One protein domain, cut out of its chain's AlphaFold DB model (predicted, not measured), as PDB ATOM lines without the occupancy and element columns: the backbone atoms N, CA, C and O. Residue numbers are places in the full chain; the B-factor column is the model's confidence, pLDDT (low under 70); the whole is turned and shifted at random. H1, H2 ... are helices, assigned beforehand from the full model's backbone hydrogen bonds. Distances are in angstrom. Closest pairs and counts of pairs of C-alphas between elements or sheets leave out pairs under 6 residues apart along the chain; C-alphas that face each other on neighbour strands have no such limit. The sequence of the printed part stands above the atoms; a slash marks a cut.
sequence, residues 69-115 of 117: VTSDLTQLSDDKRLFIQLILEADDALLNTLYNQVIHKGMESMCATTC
ATOM      1  N   VAL A  69     -41.652 -45.910 -26.166       61.16
ATOM      2  CA  VAL A  69     -41.265 -44.592 -25.658       61.16
ATOM      3  C   VAL A  69     -40.313 -43.933 -26.654       61.16
ATOM      4  O   VAL A  69     -40.561 -42.809 -27.078       61.16
ATOM      5  N   THR A  70     -39.277 -44.643 -27.113       57.38
ATOM      6  CA  THR A  70     -38.237 -44.068 -27.980       57.38
ATOM      7  C   THR A  70     -38.755 -43.584 -29.329       57.38
ATOM      8  O   THR A  70     -38.227 -42.593 -29.831       57.38
ATOM      9  N   SER A  71     -39.796 -44.211 -29.894       58.59
ATOM     10  CA  SER A  71     -40.417 -43.749 -31.144       58.59
ATOM     11  C   SER A  71     -40.984 -42.328 -31.017       58.59
ATOM     12  O   SER A  71     -40.735 -41.486 -31.881       58.59
ATOM     13  N   ASP A  72     -41.612 -42.022 -29.882       60.50
ATOM     14  CA  ASP A  72     -42.149 -40.702 -29.539       60.50
ATOM     15  C   ASP A  72     -41.021 -39.733 -29.130       60.50
ATOM     16  O   ASP A  72     -41.023 -38.553 -29.488       60.50
ATOM     17  N   LEU A  73     -39.956 -40.250 -28.492       59.97
ATOM     18  CA  LEU A  73     -38.750 -39.467 -28.202       59.97
ATOM     19  C   LEU A  73     -38.047 -38.975 -29.469       59.97
ATOM     20  O   LEU A  73     -37.268 -38.031 -29.379       59.97
ATOM     21  N   THR A  74     -38.275 -39.581 -30.641       64.06
ATOM     22  CA  THR A  74     -37.675 -39.094 -31.896       64.06
ATOM     23  C   THR A  74     -38.254 -37.787 -32.411       64.06
ATOM     24  O   THR A  74     -37.572 -37.090 -33.159       64.06
ATOM     25  N   GLN A  75     -39.459 -37.424 -31.968       71.06
ATOM     26  CA  GLN A  75     -40.122 -36.167 -32.323       71.06
ATOM     27  C   GLN A  75     -39.846 -35.039 -31.320       71.06
ATOM     28  O   GLN A  75     -40.241 -33.894 -31.547       71.06
ATOM     29  N   LEU A  76     -39.176 -35.342 -30.208       73.94
ATOM     30  CA  LEU A  76     -38.788 -34.346 -29.222       73.94
ATOM     31  C   LEU A  76     -37.609 -33.510 -29.726       73.94
ATOM     32  O   LEU A  76     -36.710 -34.010 -30.398       73.94
ATOM     33  N   SER A  77     -37.598 -32.236 -29.348       79.56
ATOM     34  CA  SER A  77     -36.432 -31.374 -29.507       79.56
ATOM     35  C   SER A  77     -35.244 -31.910 -28.690       79.56
ATOM     36  O   SER A  77     -35.429 -32.592 -27.676       79.56
ATOM     37  N   ASP A  78     -34.019 -31.640 -29.148       79.75
ATOM     38  CA  ASP A  78     -32.795 -32.246 -28.597       79.75
ATOM     39  C   ASP A  78     -32.608 -31.990 -27.093       79.75
ATOM     40  O   ASP A  78     -32.132 -32.858 -26.363       79.75
ATOM     41  N   ASP A  79     -33.063 -30.836 -26.607       80.06
ATOM     42  CA  ASP A  79     -33.090 -30.469 -25.189       80.06
ATOM     43  C   ASP A  79     -33.952 -31.426 -24.353       80.06
ATOM     44  O   ASP A  79     -33.530 -31.890 -23.294       80.06
ATOM     45  N   LYS A  80     -35.134 -31.796 -24.853       77.00
ATOM     46  CA  LYS A  80     -36.042 -32.731 -24.176       77.00
ATOM     47  C   LYS A  80     -35.503 -34.160 -24.200       77.00
ATOM     48  O   LYS A  80     -35.652 -34.882 -23.216       77.00
ATOM     49  N   ARG A  81     -34.848 -34.562 -25.294       76.19
ATOM     50  CA  ARG A  81     -34.213 -35.887 -25.418       76.19
ATOM     51  C   ARG A  81     -33.060 -36.038 -24.432       76.19
ATOM     52  O   ARG A  81     -33.001 -37.036 -23.720       76.19
ATOM     53  N   LEU A  82     -32.194 -35.027 -24.345       79.56
ATOM     54  CA  LEU A  82     -31.079 -35.006 -23.399       79.56
ATOM     55  C   LEU A  82     -31.573 -35.056 -21.949       79.56
ATOM     56  O   LEU A  82     -31.013 -35.784 -21.133       79.56
ATOM     57  N   PHE A  83     -32.644 -34.324 -21.638       79.88
ATOM     58  CA  PHE A  83     -33.216 -34.299 -20.294       79.88
ATOM     59  C   PHE A  83     -33.803 -35.654 -19.881       79.88
ATOM     60  O   PHE A  83     -33.573 -36.112 -18.765       79.88
ATOM     61  N   ILE A  84     -34.511 -36.333 -20.789       80.50
ATOM     62  CA  ILE A  84     -35.045 -37.679 -20.535       80.50
ATOM     63  C   ILE A  84     -33.912 -38.689 -20.361       80.50
ATOM     64  O   ILE A  84     -33.953 -39.473 -19.418       80.50
ATOM     65  N   GLN A  85     -32.882 -38.643 -21.211       78.62
ATOM     66  CA  GLN A  85     -31.716 -39.516 -21.062       78.62
ATOM     67  C   GLN A  85     -31.035 -39.306 -19.704       78.62
ATOM     68  O   GLN A  85     -30.703 -40.272 -19.030       78.62
ATOM     69  N   LEU A  86     -30.878 -38.051 -19.272       82.25
ATOM     70  CA  LEU A  86     -30.299 -37.726 -17.970       82.25
ATOM     71  C   LEU A  86     -31.136 -38.281 -16.808       82.25
ATOM     72  O   LEU A  86     -30.568 -38.775 -15.844       82.25
ATOM     73  N   ILE A  87     -32.468 -38.222 -16.901       81.62
ATOM     74  CA  ILE A  87     -33.378 -38.768 -15.881       81.62
ATOM     75  C   ILE A  87     -33.260 -40.290 -15.780       81.62
ATOM     76  O   ILE A  87     -33.267 -40.819 -14.674       81.62
ATOM     77  N   LEU A  88     -33.160 -40.990 -16.913       79.06
ATOM     78  CA  LEU A  88     -33.075 -42.454 -16.935       79.06
ATOM     79  C   LEU A  88     -31.762 -42.988 -16.342       79.06
ATOM     80  O   LEU A  88     -31.737 -44.109 -15.847       79.06
ATOM     81  N   GLU A  89     -30.696 -42.186 -16.382       84.44
ATOM     82  CA  GLU A  89     -29.375 -42.523 -15.834       84.44
ATOM     83  C   GLU A  89     -29.145 -41.960 -14.416       84.44
ATOM     84  O   GLU A  89     -28.119 -42.238 -13.794       84.44
ATOM     85  N   ALA A  90     -30.063 -41.136 -13.901       83.69
ATOM     86  CA  ALA A  90     -29.947 -40.522 -12.584       83.69
ATOM     87  C   ALA A  90     -30.391 -41.481 -11.471       83.69
ATOM     88  O   ALA A  90     -31.340 -42.246 -11.627       83.69
ATOM     89  N   ASP A  91     -29.740 -41.391 -10.311       85.75
ATOM     90  CA  ASP A  91     -30.212 -42.081  -9.113       85.75
ATOM     91  C   ASP A  91     -31.430 -41.381  -8.476       85.75
ATOM     92  O   ASP A  91     -31.705 -40.193  -8.696       85.75
ATOM     93  N   ASP A  92     -32.161 -42.127  -7.643       86.38
ATOM     94  CA  ASP A  92     -33.377 -41.646  -6.980       86.38
ATOM     95  C   ASP A  92     -33.124 -40.431  -6.069       86.38
ATOM     96  O   ASP A  92     -34.014 -39.600  -5.865       86.38
ATOM     97  N   ALA A  93     -31.924 -40.297  -5.496       83.69
ATOM     98  CA  ALA A  93     -31.595 -39.195  -4.595       83.69
ATOM     99  C   ALA A  93     -31.439 -37.877  -5.368       83.69
ATOM    100  O   ALA A  93     -31.957 -36.830  -4.953       83.69
ATOM    101  N   LEU A  94     -30.779 -37.933  -6.524       81.94
ATOM    102  CA  LEU A  94     -30.641 -36.816  -7.443       81.94
ATOM    103  C   LEU A  94     -31.996 -36.424  -8.031       81.94
ATOM    104  O   LEU A  94     -32.328 -35.235  -8.059       81.94
ATOM    105  N   LEU A  95     -32.811 -37.405  -8.428       85.12
ATOM    106  CA  LEU A  95     -34.138 -37.155  -8.989       85.12
ATOM    107  C   LEU A  95     -35.057 -36.449  -7.981       85.12
ATOM    108  O   LEU A  95     -35.696 -35.449  -8.315       85.12
ATOM    109  N   ASN A  96     -35.058 -36.899  -6.723       82.56
ATOM    110  CA  ASN A  96     -35.813 -36.257  -5.645       82.56
ATOM    111  C   ASN A  96     -35.322 -34.832  -5.356       82.56
ATOM    112  O   ASN A  96     -36.121 -33.926  -5.114       82.56
ATOM    113  N   THR A  97     -34.009 -34.608  -5.405       86.94
ATOM    114  CA  THR A  97     -33.428 -33.274  -5.212       86.94
ATOM    115  C   THR A  97     -33.863 -32.318  -6.322       86.94
ATOM    116  O   THR A  97     -34.312 -31.206  -6.038       86.94
ATOM    117  N   LEU A  98     -33.793 -32.764  -7.580       81.56
ATOM    118  CA  LEU A  98     -34.231 -31.991  -8.741       81.56
ATOM    119  C   LEU A  98     -35.725 -31.683  -8.683       81.56
ATOM    120  O   LEU A  98     -36.108 -30.530  -8.869       81.56
ATOM    121  N   TYR A  99     -36.559 -32.675  -8.368       82.62
ATOM    122  CA  TYR A  99     -37.998 -32.486  -8.209       82.62
ATOM    123  C   TYR A  99     -38.305 -31.382  -7.190       82.62
ATOM    124  O   TYR A  99     -38.995 -30.414  -7.508       82.62
ATOM    125  N   ASN A 100     -37.717 -31.465  -5.996       85.25
ATOM    126  CA  ASN A 100     -37.946 -30.479  -4.942       85.25
ATOM    127  C   ASN A 100     -37.473 -29.075  -5.344       85.25
ATOM    128  O   ASN A 100     -38.169 -28.094  -5.085       85.25
ATOM    129  N   GLN A 101     -36.326 -28.960  -6.018       86.25
ATOM    130  CA  GLN A 101     -35.815 -27.668  -6.482       86.25
ATOM    131  C   GLN A 101     -36.661 -27.061  -7.605       86.25
ATOM    132  O   GLN A 101     -36.899 -25.854  -7.597       86.25
ATOM    133  N   VAL A 102     -37.111 -27.872  -8.565       85.38
ATOM    134  CA  VAL A 102     -37.950 -27.418  -9.683       85.38
ATOM    135  C   VAL A 102     -39.312 -26.965  -9.172       85.38
ATOM    136  O   VAL A 102     -39.766 -25.884  -9.545       85.38
ATOM    137  N   ILE A 103     -39.936 -27.735  -8.277       84.12
ATOM    138  CA  ILE A 103     -41.207 -27.358  -7.650       84.12
ATOM    139  C   ILE A 103     -41.042 -26.072  -6.837       84.12
ATOM    140  O   ILE A 103     -41.820 -25.141  -7.024       84.12
ATOM    141  N   HIS A 104     -40.005 -25.972  -5.999       82.62
ATOM    142  CA  HIS A 104     -39.755 -24.778  -5.187       82.62
ATOM    143  C   HIS A 104     -39.567 -23.524  -6.045       82.62
ATOM    144  O   HIS A 104     -40.298 -22.551  -5.885       82.62
ATOM    145  N   LYS A 105     -38.646 -23.564  -7.015       80.50
ATOM    146  CA  LYS A 105     -38.379 -22.423  -7.905       80.50
ATOM    147  C   LYS A 105     -39.580 -22.075  -8.782       80.50
ATOM    148  O   LYS A 105     -39.829 -20.902  -9.056       80.50
ATOM    149  N   GLY A 106     -40.339 -23.083  -9.214       81.12
ATOM    150  CA  GLY A 106     -41.594 -22.890  -9.933       81.12
ATOM    151  C   GLY A 106     -42.631 -22.159  -9.079       81.12
ATOM    152  O   GLY A 106     -43.224 -21.184  -9.536       81.12
ATOM    153  N   MET A 107     -42.805 -22.574  -7.822       78.94
ATOM    154  CA  MET A 107     -43.700 -21.917  -6.867       78.94
ATOM    155  C   MET A 107     -43.269 -20.481  -6.556       78.94
ATOM    156  O   MET A 107     -44.108 -19.586  -6.581       78.94
ATOM    157  N   GLU A 108     -41.978 -20.232  -6.336       81.69
ATOM    158  CA  GLU A 108     -41.442 -18.878  -6.125       81.69
ATOM    159  C   GLU A 108     -41.739 -17.952  -7.313       81.69
ATOM    160  O   GLU A 108     -42.190 -16.822  -7.122       81.69
ATOM    161  N   SER A 109     -41.560 -18.446  -8.541       79.06
ATOM    162  CA  SER A 109     -41.858 -17.701  -9.771       79.06
ATOM    163  C   SER A 109     -43.350 -17.361  -9.908       79.06
ATOM    164  O   SER A 109     -43.720 -16.229 -10.234       79.06
ATOM    165  N   MET A 110     -44.240 -18.306  -9.588       71.31
ATOM    166  CA  MET A 110     -45.690 -18.073  -9.619       71.31
ATOM    167  C   MET A 110     -46.155 -17.088  -8.534       71.31
ATOM    168  O   MET A 110     -47.011 -16.237  -8.793       71.31
ATOM    169  N   CYS A 111     -45.567 -17.152  -7.338       70.94
ATOM    170  CA  CYS A 111     -45.823 -16.194  -6.260       70.94
ATOM    171  C   CYS A 111     -45.308 -14.784  -6.602       70.94
ATOM    172  O   CYS A 111     -45.963 -13.795  -6.285       70.94
ATOM    173  N   ALA A 112     -44.171 -14.666  -7.295       67.56
ATOM    174  CA  ALA A 112     -43.647 -13.373  -7.740       67.56
ATOM    175  C   ALA A 112     -44.543 -12.710  -8.802       67.56
ATOM    176  O   ALA A 112     -44.713 -11.493  -8.805       67.56
ATOM    177  N   THR A 113     -45.163 -13.510  -9.672       61.84
ATOM    178  CA  THR A 113     -45.997 -13.011 -10.781       61.84
ATOM    179  C   THR A 113     -47.384 -12.543 -10.316       61.84
ATOM    180  O   THR A 113     -47.979 -11.655 -10.920       61.84
ATOM    181  N   THR A 114     -47.894 -13.091  -9.210       57.72
ATOM    182  CA  THR A 114     -49.201 -12.729  -8.625       57.72
ATOM    183  C   THR A 114     -49.155 -11.496  -7.718       57.72
ATOM    184  O   THR A 114     -50.199 -10.967  -7.358       57.72
ATOM    185  N   CYS A 115     -47.963 -10.994  -7.387       55.09
ATOM    186  CA  CYS A 115     -47.773  -9.817  -6.532       55.09
ATOM    187  C   CYS A 115     -47.683  -8.492  -7.328       55.09
ATOM    188  O   CYS A 115     -47.394  -7.443  -6.756       55.09
TER     189      CYS A 115
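What this domain is: This is residues 69 to 115 of the 117 residues of the protein "HTH Mu-type domain-containing protein" of Photobacterium iliopiscarium (UniProt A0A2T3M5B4). Two helices make an open V, the long H3 one arm and the shorter H2 the other, meeting near residues 90 and 91; the small helix H1 sits by the far end of H2. The printed part has 47 residues with three named helices, H1, H2, H3 in order, and no named strand: all helix. It is only just loose, close to extended, with a radius of gyration of the C-alphas of 14.2 A, and flat, spanning 42 by 26 by 14 A.

Where its parts are: Find C-alpha 92 at (-33.377, -41.646, -6.980); from there H3, residues 92 to 114, runs 33.0 A to C-alpha 114 at (-49.201, -12.729, -8.625). H2 is residues 78 to 89, 16.7 A; H1 is residues 69 to 73, 6.3 A.

How they stand to each other: H3 and H2 are close but not clearly touching, closest at C-alphas Leu 95 and Ile 87, 7.1 A. They run opposite ways at a steep tilt of 44 degrees. H1 and H2 are close but not clearly touching, closest at C-alphas Leu 73 and Arg 81, 6.4 A. H1 and H3 are apart. Every O i to N i+4 pair is within hydrogen-bond range in H1, H2 and H3.

The domain as a whole: C-alphas 71 and 115, the farthest apart, are 42.6 A apart. The printed part has no cut, and both links are tight. Look for pLDDT under 70 at residues 69 to 74 and 112 to 115.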